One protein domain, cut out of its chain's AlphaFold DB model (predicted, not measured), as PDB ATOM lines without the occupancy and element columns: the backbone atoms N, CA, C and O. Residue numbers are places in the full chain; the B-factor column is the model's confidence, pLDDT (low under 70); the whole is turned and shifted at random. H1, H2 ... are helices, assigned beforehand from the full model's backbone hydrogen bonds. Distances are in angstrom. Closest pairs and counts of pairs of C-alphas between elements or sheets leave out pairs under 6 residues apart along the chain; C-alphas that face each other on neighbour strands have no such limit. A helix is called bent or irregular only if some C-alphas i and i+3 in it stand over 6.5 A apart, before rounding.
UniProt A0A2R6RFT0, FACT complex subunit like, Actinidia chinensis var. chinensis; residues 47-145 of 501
ATOM      1  N   LYS A  47     111.979 150.699 126.504       84.81
ATOM      2  CA  LYS A  47     112.807 151.910 126.548       84.81
ATOM      3  C   LYS A  47     114.285 151.635 126.282       84.81
ATOM      4  O   LYS A  47     114.913 152.411 125.559       84.81
ATOM      5  N   LEU A  48     114.842 150.568 126.854       79.44
ATOM      6  CA  LEU A  48     116.242 150.178 126.666       79.44
ATOM      7  C   LEU A  48     116.507 149.709 125.230       79.44
ATOM      8  O   LEU A  48     117.444 150.183 124.595       79.44
ATOM      9  N   SER A  49     115.636 148.857 124.690       80.62
ATOM     10  CA  SER A  49     115.668 148.380 123.305       80.62
ATOM     11  C   SER A  49     115.559 149.545 122.323       80.62
ATOM     12  O   SER A  49     116.460 149.721 121.504       80.62
ATOM     13  N   LYS A  50     114.573 150.439 122.487       85.44
ATOM     14  CA  LYS A  50     114.475 151.665 121.675       85.44
ATOM     15  C   LYS A  50     115.712 152.554 121.804       85.44
ATOM     16  O   LYS A  50     116.126 153.177 120.827       85.44
ATOM     17  N   SER A  51     116.328 152.629 122.988       81.44
ATOM     18  CA  SER A  51     117.568 153.390 123.194       81.44
ATOM     19  C   SER A  51     118.747 152.785 122.429       81.44
ATOM     20  O   SER A  51     119.550 153.530 121.873       81.44
ATOM     21  N   PHE A  52     118.866 151.459 122.380       82.19
ATOM     22  CA  PHE A  52     119.929 150.783 121.632       82.19
ATOM     23  C   PHE A  52     119.696 150.812 120.123       82.19
ATOM     24  O   PHE A  52     120.650 151.041 119.377       82.19
ATOM     25  N   GLU A  53     118.446 150.703 119.680       83.56
ATOM     26  CA  GLU A  53     118.068 150.856 118.272       83.56
ATOM     27  C   GLU A  53     118.344 152.271 117.771       83.56
ATOM     28  O   GLU A  53     119.030 152.451 116.767       83.56
ATOM     29  N   SER A  54     117.900 153.289 118.514       80.88
ATOM     30  CA  SER A  54     118.137 154.694 118.153       80.88
ATOM     31  C   SER A  54     119.611 155.107 118.215       80.88
ATOM     32  O   SER A  54     120.010 156.025 117.502       80.88
ATOM     33  N   SER A  55     120.428 154.426 119.024       73.50
ATOM     34  CA  SER A  55     121.875 154.675 119.118       73.50
ATOM     35  C   SER A  55     122.702 153.854 118.119       73.50
ATOM     36  O   SER A  55     123.926 153.957 118.122       73.50
ATOM     37  N   GLY A  56     122.071 153.000 117.300       75.38
ATOM     38  CA  GLY A  56     122.763 152.080 116.388       75.38
ATOM     39  C   GLY A  56     123.532 150.946 117.087       75.38
ATOM     40  O   GLY A  56     124.251 150.191 116.434       75.38
ATOM     41  N   LEU A  57     123.370 150.790 118.407       68.44
ATOM     42  CA  LEU A  57     124.023 149.751 119.209       68.44
ATOM     43  C   LEU A  57     123.383 148.371 119.009       68.44
ATOM     44  O   LEU A  57     124.004 147.368 119.346       68.44
ATOM     45  N   SER A  58     122.200 148.294 118.390       68.12
ATOM     46  CA  SER A  58     121.575 147.020 118.000       68.12
ATOM     47  C   SER A  58     122.443 146.183 117.052       68.12
ATOM     48  O   SER A  58     122.318 144.960 117.024       68.12
ATOM     49  N   LEU A  59     123.374 146.810 116.320       51.25
ATOM     50  CA  LEU A  59     124.333 146.123 115.446       51.25
ATOM     51  C   LEU A  59     125.469 145.421 116.215       51.25
ATOM     52  O   LEU A  59     126.076 144.496 115.681       51.25
ATOM     53  N   LEU A  60     125.738 145.791 117.475       54.25
ATOM     54  CA  LEU A  60     126.717 145.095 118.328       54.25
ATOM     55  C   LEU A  60     126.235 143.701 118.772       54.25
ATOM     56  O   LEU A  60     127.017 142.931 119.327       54.25
ATOM     57  N   CYS A  61     124.971 143.359 118.505       50.81
ATOM     58  CA  CYS A  61     124.391 142.042 118.766       50.81
ATOM     59  C   CYS A  61     124.533 141.044 117.592       50.81
ATOM     60  O   CYS A  61     123.971 139.953 117.662       50.81
ATOM     61  N   LEU A  62     125.274 141.382 116.528       38.34
ATOM     62  CA  LEU A  62     125.571 140.493 115.388       38.34
ATOM     63  C   LEU A  62     126.767 139.540 115.663       38.34
ATOM     64  O   LEU A  62     127.519 139.761 116.617       38.34
ATOM     65  N   PRO A  63     126.951 138.449 114.879       39.25
ATOM     66  CA  PRO A  63     127.750 137.287 115.275       39.25
ATOM     67  C   PRO A  63     129.250 137.533 115.059       39.25
ATOM     68  O   PRO A  63     129.844 137.094 114.088       39.25
ATOM     69  N   ASN A  64     129.863 138.262 115.982       40.78
ATOM     70  CA  ASN A  64     131.306 138.507 116.067       40.78
ATOM     71  C   ASN A  64     131.815 138.058 117.449       40.78
ATOM     72  O   ASN A  64     130.996 137.643 118.254       40.78
ATOM     73  N   PRO A  65     133.114 138.116 117.809       38.16
ATOM     74  CA  PRO A  65     133.619 137.686 119.132       38.16
ATOM     75  C   PRO A  65     132.971 138.373 120.358       38.16
ATOM     76  O   PRO A  65     133.103 137.896 121.484       38.16
ATOM     77  N   TRP A  66     132.190 139.434 120.147       37.72
ATOM     78  CA  TRP A  66     131.255 139.994 121.129       37.72
ATOM     79  C   TRP A  66     130.028 139.116 121.396       37.72
ATOM     80  O   TRP A  66     129.333 139.348 122.373       37.72
ATOM     81  N   ALA A  67     129.793 138.071 120.611       45.38
ATOM     82  CA  ALA A  67     128.740 137.087 120.789       45.38
ATOM     83  C   ALA A  67     128.887 136.336 122.108       45.38
ATOM     84  O   ALA A  67     127.877 135.909 122.627       45.38
ATOM     85  N   MET A  68     130.071 136.228 122.722       41.31
ATOM     86  CA  MET A  68     130.157 135.663 124.075       41.31
ATOM     87  C   MET A  68     129.577 136.612 125.126       41.31
ATOM     88  O   MET A  68     128.824 136.173 125.981       41.31
ATOM     89  N   VAL A  69     129.862 137.913 125.045       46.25
ATOM     90  CA  VAL A  69     129.341 138.919 125.990       46.25
ATOM     91  C   VAL A  69     127.879 139.242 125.688       46.25
ATOM     92  O   VAL A  69     127.070 139.353 126.599       46.25
ATOM     93  N   GLY A  70     127.529 139.323 124.407       47.59
ATOM     94  CA  GLY A  70     126.184 139.496 123.885       47.59
ATOM     95  C   GLY A  70     125.309 138.275 124.125       47.59
ATOM     96  O   GLY A  70     124.181 138.471 124.534       47.59
ATOM     97  N   GLN A  71     125.802 137.036 123.982       45.94
ATOM     98  CA  GLN A  71     125.086 135.827 124.416       45.94
ATOM     99  C   GLN A  71     125.072 135.695 125.933       45.94
ATOM    100  O   GLN A  71     124.095 135.187 126.444       45.94
ATOM    101  N   GLN A  72     126.072 136.165 126.682       51.34
ATOM    102  CA  GLN A  72     125.988 136.212 128.148       51.34
ATOM    103  C   GLN A  72     124.920 137.205 128.605       51.34
ATOM    104  O   GLN A  72     124.138 136.884 129.493       51.34
ATOM    105  N   LEU A  73     124.824 138.363 127.946       52.41
ATOM    106  CA  LEU A  73     123.735 139.314 128.139       52.41
ATOM    107  C   LEU A  73     122.406 138.728 127.650       52.41
ATOM    108  O   LEU A  73     121.414 138.827 128.346       52.41
ATOM    109  N   LEU A  74     122.373 138.059 126.496       45.25
ATOM    110  CA  LEU A  74     121.173 137.458 125.908       45.25
ATOM    111  C   LEU A  74     120.688 136.241 126.708       45.25
ATOM    112  O   LEU A  74     119.494 136.034 126.804       45.25
ATOM    113  N   VAL A  75     121.580 135.453 127.311       45.50
ATOM    114  CA  VAL A  75     121.271 134.356 128.248       45.50
ATOM    115  C   VAL A  75     120.778 134.935 129.573       45.50
ATOM    116  O   VAL A  75     119.819 134.411 130.132       45.50
ATOM    117  N   LEU A  76     121.346 136.065 130.014       48.78
ATOM    118  CA  LEU A  76     120.775 136.894 131.076       48.78
ATOM    119  C   LEU A  76     119.385 137.452 130.697       48.78
ATOM    120  O   LEU A  76     118.547 137.545 131.579       48.78
ATOM    121  N   TYR A  77     119.113 137.771 129.423       48.03
ATOM    122  CA  TYR A  77     117.837 138.330 128.932       48.03
ATOM    123  C   TYR A  77     116.771 137.282 128.551       48.03
ATOM    124  O   TYR A  77     115.591 137.614 128.512       48.03
ATOM    125  N   ARG A  78     117.145 136.036 128.225       42.78
ATOM    126  CA  ARG A  78     116.242 135.023 127.627       42.78
ATOM    127  C   ARG A  78     115.651 134.044 128.641       42.78
ATOM    128  O   ARG A  78     114.767 133.274 128.281       42.78
ATOM    129  N   LEU A  79     116.116 134.065 129.889       41.41
ATOM    130  CA  LEU A  79     115.583 133.251 130.981       41.41
ATOM    131  C   LEU A  79     114.807 134.153 131.960       41.41
ATOM    132  O   LEU A  79     115.443 134.839 132.766       41.41
ATOM    133  N   PRO A  80     113.458 134.150 131.919       49.50
ATOM    134  CA  PRO A  80     112.616 135.007 132.761       49.50
ATOM    135  C   PRO A  80     112.929 134.874 134.260       49.50
ATOM    136  O   PRO A  80     112.987 135.868 134.982       49.50
ATOM    137  N   ASP A  81     113.241 133.655 134.710       48.91
ATOM    138  CA  ASP A  81     113.490 133.350 136.124       48.91
ATOM    139  C   ASP A  81     114.884 133.790 136.614       48.91
ATOM    140  O   ASP A  81     115.061 134.133 137.786       48.91
ATOM    141  N   HIS A  82     115.883 133.834 135.721       49.72
ATOM    142  CA  HIS A  82     117.237 134.301 136.050       49.72
ATOM    143  C   HIS A  82     117.326 135.824 136.028       49.72
ATOM    144  O   HIS A  82     117.953 136.410 136.918       49.72
ATOM    145  N   TRP A  83     116.665 136.481 135.066       48.72
ATOM    146  CA  TRP A  83     116.630 137.936 135.061       48.72
ATOM    147  C   TRP A  83     115.829 138.481 136.233       48.72
ATOM    148  O   TRP A  83     116.328 139.392 136.860       48.72
ATOM    149  N   ALA A  84     114.698 137.898 136.647       47.81
ATOM    150  CA  ALA A  84     113.990 138.341 137.858       47.81
ATOM    151  C   ALA A  84     114.898 138.354 139.110       47.81
ATOM    152  O   ALA A  84     114.728 139.149 140.036       47.81
ATOM    153  N   ALA A  85     115.920 137.495 139.141       48.25
ATOM    154  CA  ALA A  85     116.908 137.434 140.207       48.25
ATOM    155  C   ALA A  85     118.027 138.490 140.058       48.25
ATOM    156  O   ALA A  85     118.553 138.948 141.080       48.25
ATOM    157  N   VAL A  86     118.370 138.878 138.826       51.47
ATOM    158  CA  VAL A  86     119.242 140.018 138.498       51.47
ATOM    159  C   VAL A  86     118.504 141.331 138.672       51.47
ATOM    160  O   VAL A  86     119.083 142.241 139.222       51.47
ATOM    161  N   GLU A  87     117.230 141.409 138.335       52.72
ATOM    162  CA  GLU A  87     116.316 142.518 138.537       52.72
ATOM    163  C   GLU A  87     116.064 142.739 140.021       52.72
ATOM    164  O   GLU A  87     116.227 143.851 140.482       52.72
ATOM    165  N   ARG A  88     115.838 141.698 140.834       49.22
ATOM    166  CA  ARG A  88     115.824 141.861 142.299       49.22
ATOM    167  C   ARG A  88     117.142 142.422 142.825       49.22
ATOM    168  O   ARG A  88     117.109 143.186 143.774       49.22
ATOM    169  N   LEU A  89     118.290 142.109 142.219       51.47
ATOM    170  CA  LEU A  89     119.589 142.660 142.634       51.47
ATOM    171  C   LEU A  89     119.873 144.047 142.059       51.47
ATOM    172  O   LEU A  89     120.382 144.896 142.771       51.47
ATOM    173  N   LEU A  90     119.513 144.311 140.812       53.91
ATOM    174  CA  LEU A  90     119.666 145.582 140.121       53.91
ATOM    175  C   LEU A  90     118.598 146.573 140.604       53.91
ATOM    176  O   LEU A  90     118.829 147.760 140.570       53.91
ATOM    177  N   PHE A  91     117.473 146.126 141.150       51.16
ATOM    178  CA  PHE A  91     116.432 146.966 141.744       51.16
ATOM    179  C   PHE A  91     116.648 147.170 143.255       51.16
ATOM    180  O   PHE A  91     116.379 148.259 143.754       51.16
ATOM    181  N   LEU A  92     117.209 146.190 143.990       48.16
ATOM    182  CA  LEU A  92     117.651 146.402 145.384       48.16
ATOM    183  C   LEU A  92     118.979 147.165 145.487       48.16
ATOM    184  O   LEU A  92     119.169 147.898 146.454       48.16
ATOM    185  N   TYR A  93     119.887 147.025 144.514       47.28
ATOM    186  CA  TYR A  93     121.191 147.702 144.526       47.28
ATOM    187  C   TYR A  93     121.350 148.807 143.473       47.28
ATOM    188  O   TYR A  93     122.273 149.606 143.610       47.28
ATOM    189  N   CYS A  94     120.489 148.912 142.455       53.88
ATOM    190  CA  CYS A  94     120.688 149.851 141.338       53.88
ATOM    191  C   CYS A  94     119.405 150.539 140.786       53.88
ATOM    192  O   CYS A  94     119.096 150.451 139.597       53.88
ATOM    193  N   PRO A  95     118.719 151.357 141.603       45.84
ATOM    194  CA  PRO A  95     118.128 152.619 141.157       45.84
ATOM    195  C   PRO A  95     118.899 153.807 141.778       45.84
ATOM    196  O   PRO A  95     119.580 153.632 142.788       45.84
ATOM    197  N   PRO A  96     118.753 155.049 141.274       54.12
ATOM    198  CA  PRO A  96     119.694 155.772 140.390       54.12
ATOM    199  C   PRO A  96     121.121 155.954 140.972       54.12
ATOM    200  O   PRO A  96     121.620 157.069 141.158       54.12
ATOM    201  N   ASN A  97     121.765 154.847 141.336       58.12
ATOM    202  CA  ASN A  97     122.963 154.839 142.170       58.12
ATOM    203  C   ASN A  97     124.090 153.994 141.571       58.12
ATOM    204  O   ASN A  97     125.013 153.632 142.299       58.12
ATOM    205  N   GLY A  98     124.080 153.678 140.272       68.81
ATOM    206  CA  GLY A  98     125.197 152.930 139.681       68.81
ATOM    207  C   GLY A  98     126.529 153.667 139.852       68.81
ATOM    208  O   GLY A  98     127.555 153.069 140.178       68.81
ATOM    209  N   TRP A  99     126.484 155.001 139.804       76.88
ATOM    210  CA  TRP A  99     127.601 155.868 140.187       76.88
ATOM    211  C   TRP A  99     128.059 155.669 141.645       76.88
ATOM    212  O   TRP A  99     129.248 155.795 141.937       76.88
ATOM    213  N   LYS A 100     127.143 155.345 142.563       82.38
ATOM    214  CA  LYS A 100     127.426 155.095 143.980       82.38
ATOM    215  C   LYS A 100     128.110 153.746 144.174       82.38
ATOM    216  O   LYS A 100     129.059 153.678 144.939       82.38
ATOM    217  N   ILE A 101     127.722 152.709 143.427       84.81
ATOM    218  CA  ILE A 101     128.428 151.413 143.423       84.81
ATOM    219  C   ILE A 101     129.871 151.598 142.941       84.81
ATOM    220  O   ILE A 101     130.799 151.073 143.557       84.81
ATOM    221  N   THR A 102     130.072 152.389 141.882       87.00
ATOM    222  CA  THR A 102     131.414 152.733 141.393       87.00
ATOM    223  C   THR A 102     132.206 153.551 142.406       87.00
ATOM    224  O   THR A 102     133.388 153.281 142.602       87.00
ATOM    225  N   LYS A 103     131.567 154.510 143.081       87.06
ATOM    226  CA  LYS A 103     132.203 155.325 144.124       87.06
ATOM    227  C   LYS A 103     132.589 154.503 145.357       87.06
ATOM    228  O   LYS A 103     133.665 154.709 145.906       87.06
ATOM    229  N   ASP A 104     131.727 153.579 145.759       90.31
ATOM    230  CA  ASP A 104     131.901 152.759 146.957       90.31
ATOM    231  C   ASP A 104     132.743 151.498 146.678       90.31
ATOM    232  O   ASP A 104     133.024 150.728 147.593       90.31
ATOM    233  N   GLY A 105     133.142 151.254 145.421       92.44
ATOM    234  CA  GLY A 105     133.956 150.098 145.030       92.44
ATOM    235  C   GLY A 105     133.249 148.745 145.185       92.44
ATOM    236  O   GLY A 105     133.904 147.705 145.179       92.44
ATOM    237  N   LYS A 106     131.916 148.727 145.295       95.44
ATOM    238  CA  LYS A 106     131.120 147.534 145.655       95.44
ATOM    239  C   LYS A 106     130.846 146.562 144.506       95.44
ATOM    240  O   LYS A 106     130.007 145.673 144.620       95.44
ATOM    241  N   TRP A 107     131.585 146.670 143.405       94.62
ATOM    242  CA  TRP A 107     131.473 145.752 142.266       94.62
ATOM    243  C   TRP A 107     131.752 144.291 142.646       94.62
ATOM    244  O   TRP A 107     131.238 143.391 141.986       94.62
ATOM    245  N   GLY A 108     132.519 144.053 143.718       95.12
ATOM    246  CA  GLY A 108     132.748 142.725 144.295       95.12
ATOM    247  C   GLY A 108     131.466 142.046 144.772       95.12
ATOM    248  O   GLY A 108     131.190 140.919 144.380       95.12
ATOM    249  N   GLU A 109     130.648 142.749 145.559       94.56
ATOM    250  CA  GLU A 109     129.374 142.234 146.083       94.56
ATOM    251  C   GLU A 109     128.378 141.970 144.948       94.56
ATOM    252  O   GLU A 109     127.747 140.912 144.890       94.56
ATOM    253  N   VAL A 110     128.285 142.908 143.998       91.94
ATOM    254  CA  VAL A 110     127.388 142.788 142.842       91.94
ATOM    255  C   VAL A 110     127.788 141.597 141.969       91.94
ATOM    256  O   VAL A 110     126.936 140.778 141.629       91.94
ATOM    257  N   ALA A 111     129.079 141.455 141.654       93.81
ATOM    258  CA  ALA A 111     129.575 140.337 140.860       93.81
ATOM    259  C   ALA A 111     129.419 139.002 141.591       93.81
ATOM    260  O   ALA A 111     128.953 138.048 140.982       93.81
ATOM    261  N   SER A 112     129.721 138.923 142.891       92.75
ATOM    262  CA  SER A 112     129.499 137.704 143.679       92.75
ATOM    263  C   SER A 112     128.038 137.277 143.644       92.75
ATOM    264  O   SER A 112     127.742 136.120 143.367       92.75
ATOM    265  N   THR A 113     127.109 138.213 143.838       91.69
ATOM    266  CA  THR A 113     125.684 137.872 143.859       91.69
ATOM    267  C   THR A 113     125.151 137.497 142.472       91.69
ATOM    268  O   THR A 113     124.291 136.624 142.358       91.69
ATOM    269  N   LEU A 114     125.689 138.116 141.415       86.56
ATOM    270  CA  LEU A 114     125.415 137.751 140.025       86.56
ATOM    271  C   LEU A 114     125.966 136.352 139.693       86.56
ATOM    272  O   LEU A 114     125.269 135.538 139.094       86.56
ATOM    273  N   ASN A 115     127.189 136.054 140.131       90.06
ATOM    274  CA  ASN A 115     127.880 134.788 139.882       90.06
ATOM    275  C   ASN A 115     127.271 133.625 140.674       90.06
ATOM    276  O   ASN A 115     127.242 132.510 140.176       90.06
ATOM    277  N   CYS A 116     126.726 133.862 141.872       82.81
ATOM    278  CA  CYS A 116     126.002 132.831 142.626       82.81
ATOM    279  C   CYS A 116     124.740 132.337 141.905       82.81
ATOM    280  O   CYS A 116     124.251 131.251 142.208       82.81
ATOM    281  N   LYS A 117     124.192 133.139 140.986       79.00
ATOM    282  CA  LYS A 117     122.958 132.832 140.255       79.00
ATOM    283  C   LYS A 117     123.205 132.374 138.824       79.00
ATOM    284  O   LYS A 117     122.298 131.815 138.224       79.00
ATOM    285  N   ASN A 118     124.393 132.598 138.273       76.69
ATOM    286  CA  ASN A 118     124.685 132.337 136.868       76.69
ATOM    287  C   ASN A 118     125.791 131.294 136.719       76.69
ATOM    288  O   ASN A 118     126.739 131.254 137.494       76.69
ATOM    289  N   SER A 119     125.702 130.473 135.673       79.44
ATOM    290  CA  SER A 119     126.725 129.470 135.348       79.44
ATOM    291  C   SER A 119     128.054 130.084 134.895       79.44
ATOM    292  O   SER A 119     129.086 129.416 134.914       79.44
ATOM    293  N   VAL A 120     128.042 131.358 134.495       78.50
ATOM    294  CA  VAL A 120     129.223 132.098 134.049       78.50
ATOM    295  C   VAL A 120     129.645 133.066 135.142       78.50
ATOM    296  O   VAL A 120     128.900 133.981 135.493       78.50
ATOM    297  N   SER A 121     130.863 132.883 135.650       88.94
ATOM    298  CA  SER A 121     131.467 133.833 136.577       88.94
ATOM    299  C   SER A 121     132.040 135.029 135.812       88.94
ATOM    300  O   SER A 121     132.855 134.883 134.902       88.94
ATOM    301  N   MET A 122     131.600 136.231 136.173       90.44
ATOM    302  CA  MET A 122     132.147 137.487 135.678       90.44
ATOM    303  C   MET A 122     132.931 138.165 136.798       90.44
ATOM    304  O   MET A 122     132.449 138.292 137.927       90.44
ATOM    305  N   SER A 123     134.152 138.611 136.505       95.19
ATOM    306  CA  SER A 123     134.920 139.380 137.485       95.19
ATOM    307  C   SER A 123     134.261 140.747 137.742       95.19
ATOM    308  O   SER A 123     133.664 141.324 136.825       95.19
ATOM    309  N   PRO A 124     134.419 141.331 138.945       94.38
ATOM    310  CA  PRO A 124     133.928 142.677 139.262       94.38
ATOM    311  C   PRO A 124     134.325 143.735 138.225       94.38
ATOM    312  O   PRO A 124     133.527 144.586 137.841       94.38
ATOM    313  N   THR A 125     135.555 143.644 137.716       92.62
ATOM    314  CA  THR A 125     136.098 144.563 136.711       92.62
ATOM    315  C   THR A 125     135.410 144.417 135.354       92.62
ATOM    316  O   THR A 125     135.171 145.417 134.679       92.62
ATOM    317  N   GLN A 126     135.090 143.189 134.936       91.75
ATOM    318  CA  GLN A 126     134.349 142.943 133.695       91.75
ATOM    319  C   GLN A 126     132.916 143.464 133.803       91.75
ATOM    320  O   GLN A 126     132.454 144.147 132.892       91.75
ATOM    321  N   LEU A 127     132.261 143.224 134.941       92.62
ATOM    322  CA  LEU A 127     130.904 143.703 135.187       92.62
ATOM    323  C   LEU A 127     130.836 145.237 135.196       92.62
ATOM    324  O   LEU A 127     129.967 145.820 134.552       92.62
ATOM    325  N   HIS A 128     131.804 145.897 135.838       93.62
ATOM    326  CA  HIS A 128     131.910 147.355 135.822       93.62
ATOM    327  C   HIS A 128     132.126 147.905 134.404       93.62
ATOM    328  O   HIS A 128     131.468 148.868 134.009       93.62
ATOM    329  N   LYS A 129     133.014 147.293 133.606       90.88
ATOM    330  CA  LYS A 129     133.232 147.707 132.208       90.88
ATOM    331  C   LYS A 129     131.957 147.584 131.383       90.88
ATOM    332  O   LYS A 129     131.629 148.503 130.638       90.88
ATOM    333  N   LEU A 130     131.230 146.483 131.552       88.88
ATOM    334  CA  LEU A 130     129.984 146.234 130.840       88.88
ATOM    335  C   LEU A 130     128.902 147.248 131.230       88.88
ATOM    336  O   LEU A 130     128.236 147.811 130.363       88.88
ATOM    337  N   TYR A 131     128.795 147.557 132.524       92.38
ATOM    338  CA  TYR A 131     127.925 148.618 133.021       92.38
ATOM    339  C   TYR A 131     128.265 149.981 132.405       92.38
ATOM    340  O   TYR A 131     127.388 150.652 131.863       92.38
ATOM    341  N   ALA A 132     129.540 150.373 132.446       89.69
ATOM    342  CA  ALA A 132     130.011 151.656 131.930       89.69
ATOM    343  C   ALA A 132     129.775 151.809 130.419       89.69
ATOM    344  O   ALA A 132     129.508 152.910 129.943       89.69
ATOM    345  N   GLN A 133     129.870 150.709 129.669       86.44
ATOM    346  CA  GLN A 133     129.695 150.710 128.220       86.44
ATOM    347  C   GLN A 133     128.224 150.716 127.794       86.44
ATOM    348  O   GLN A 133     127.881 151.424 126.852       86.44
ATOM    349  N   LEU A 134     127.361 149.948 128.467       85.38
ATOM    350  CA  LEU A 134     125.991 149.711 127.998       85.38
ATOM    351  C   LEU A 134     124.934 150.460 128.811       85.38
ATOM    352  O   LEU A 134     124.036 151.079 128.245       85.38
ATOM    353  N   LEU A 135     125.028 150.408 130.139       87.31
ATOM    354  CA  LEU A 135     123.956 150.859 131.030       87.31
ATOM    355  C   LEU A 135     124.152 152.297 131.513       87.31
ATOM    356  O   LEU A 135     123.174 153.009 131.720       87.31
ATOM    357  N   TYR A 136     125.395 152.763 131.626       87.50
ATOM    358  CA  TYR A 136     125.680 154.113 132.112       87.50
ATOM    359  C   TYR A 136     125.103 155.209 131.198       87.50
ATOM    360  O   TYR A 136     124.528 156.186 131.673       87.50
ATOM    361  N   GLN A 137     125.181 155.027 129.876       84.19
ATOM    362  CA  GLN A 137     124.596 155.973 128.915       84.19
ATOM    363  C   GLN A 137     123.065 156.006 128.987       84.19
ATOM    364  O   GLN A 137     122.445 157.070 128.869       84.19
ATOM    365  N   PHE A 138     122.454 154.846 129.227       84.94
ATOM    366  CA  PHE A 138     121.019 154.737 129.438       84.94
ATOM    367  C   PHE A 138     120.595 155.441 130.737       84.94
ATOM    368  O   PHE A 138     119.668 156.252 130.713       84.94
ATOM    369  N   GLU A 139     121.322 155.226 131.842       87.81
ATOM    370  CA  GLU A 139     121.076 155.882 133.136       87.81
ATOM    371  C   GLU A 139     121.147 157.414 133.011       87.81
ATOM    372  O   GLU A 139     120.235 158.123 133.444       87.81
ATOM    373  N   LEU A 140     122.183 157.932 132.342       83.31
ATOM    374  CA  LEU A 140     122.341 159.366 132.074       83.31
ATOM    375  C   LEU A 140     121.172 159.950 131.273       83.31
ATOM    376  O   LEU A 140     120.701 161.054 131.557       83.31
ATOM    377  N   THR A 141     120.688 159.214 130.275       80.81
ATOM    378  CA  THR A 141     119.633 159.695 129.381       80.81
ATOM    379  C   THR A 141     118.263 159.666 130.050       80.81
ATOM    380  O   THR A 141     117.506 160.621 129.902       80.81
ATOM    381  N   TYR A 142     117.952 158.622 130.818       77.94
ATOM    382  CA  TYR A 142     116.620 158.443 131.399       77.94
ATOM    383  C   TYR A 142     116.446 159.054 132.790       77.94
ATOM    384  O   TYR A 142     115.366 159.563 133.088       77.94
ATOM    385  N   HIS A 143     117.473 159.049 133.640       74.31
ATOM    386  CA  HIS A 143     117.340 159.574 135.002       74.31
ATOM    387  C   HIS A 143     117.752 161.043 135.115       74.31
ATOM    388  O   HIS A 143     117.103 161.799 135.834       74.31
ATOM    389  N   TYR A 144     118.776 161.481 134.376       73.00
ATOM    390  CA  TYR A 144     119.333 162.828 134.554       73.00
ATOM    391  C   TYR A 144     118.803 163.872 133.562       73.00
ATOM    392  O   TYR A 144     118.797 165.058 133.889       73.00
ATOM    393  N   ARG A 145     118.308 163.483 132.376       66.44
ATOM    394  CA  ARG A 145     117.708 164.449 131.427       66.44
ATOM    395  C   ARG A 145     116.225 164.734 131.680       66.44
ATOM    396  O   ARG A 145     115.749 165.802 131.309       66.44
TER     397      ARG A 145
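What this domain is: This is residues 47 to 145 of the 501 residues of the protein "FACT complex subunit like" of Actinidia chinensis var. chinensis (UniProt A0A2R6RFT0). Short helices make an open, C-shaped frame: H4, H5 and H6 lie on one side, H1 and H2 on the opposite side, and H3 joins the two sides at one end, while the long bent H7 runs between the sides, from H7a beside H6 to H7b at the open end, where residue 145 lies at the rim. Contacts are few, and H2, H3 and H4 follow one another corner to corner. The printed part has 99 residues with seven named helices, H1 to H7 in chain order, and no named strand; the class is all helix. It is compact, with a radius of gyration of the C-alphas of 13.5 A and spans of 35 by 32 by 24 A.

How they stand to each other: H7, residues 124 to 144, was assigned by its hydrogen bonds as one helix but is bent, with C-alphas 133 and 136 6.5 A apart. Its arms, H7a, residues 124 to 133, and H7b, residues 136 to 144, are near each other at a steep tilt of 60 degrees. H7a touches H6, residues 107 to 115, about perpendicular at 83 degrees; their closest C-alphas, of Pro 124 and Trp 107, are 5.0 A apart. H6 only just touches H4, residues 80 to 93, with 3 pairs of C-alphas within 8 A; the closest are Leu 114 and Val 86, 6.8 A, at a shallow tilt of 19 degrees, opposite ways. H5, residues 98 to 104, is close to but not clearly touching H7a; their closest C-alphas, of Thr 102 and His 128, are 7.8 A apart. H3, residues 67 to 78, and H4 touch only at the corner, and only just, with 3 pairs of C-alphas within 8 A; the closest are Leu 76 and Trp 83, 5.8 A. H2, residues 57 to 61, and H3 also touch only at the corner, and only just, with 3 such pairs; the closest are Cys 61 and Gly 70, 6.0 A. H1, residues 47 to 54, is close to but not clearly touching H7b; the closest C-alphas, of Leu 48 and Phe 138, are 7.2 A apart. H3 is apart from H7a and H7b. Every O i to N i+4 pair is within hydrogen-bond range in H1, H3, H5, H6, H7a and H7b; H4 has 9 of 10, and H2 has 0 of 1 but 2 of 2 O i to N i+3 pairs.

Where its parts are: H7a measures 14.3 A from C-alpha 124 at (133.928, 142.677, 139.262), and H7b 11.1 A to C-alpha 144 at (119.333, 162.828, 134.554). H4 measures 19.3 A, H3 14.4 A, H6 11.8 A, H5 9.9 A and H2 7.7 A. H1 measures 10.3 A from C-alpha 47 at (112.807, 151.910, 126.548).

The domain as a whole: The C-alphas farthest apart, of Ser 119 and Arg 145, are 36.3 A apart. The printed part has no cut. No link is long. Mean pLDDT of the printed part is 70.3; residues 57 to 98 and residue 145 are under 70.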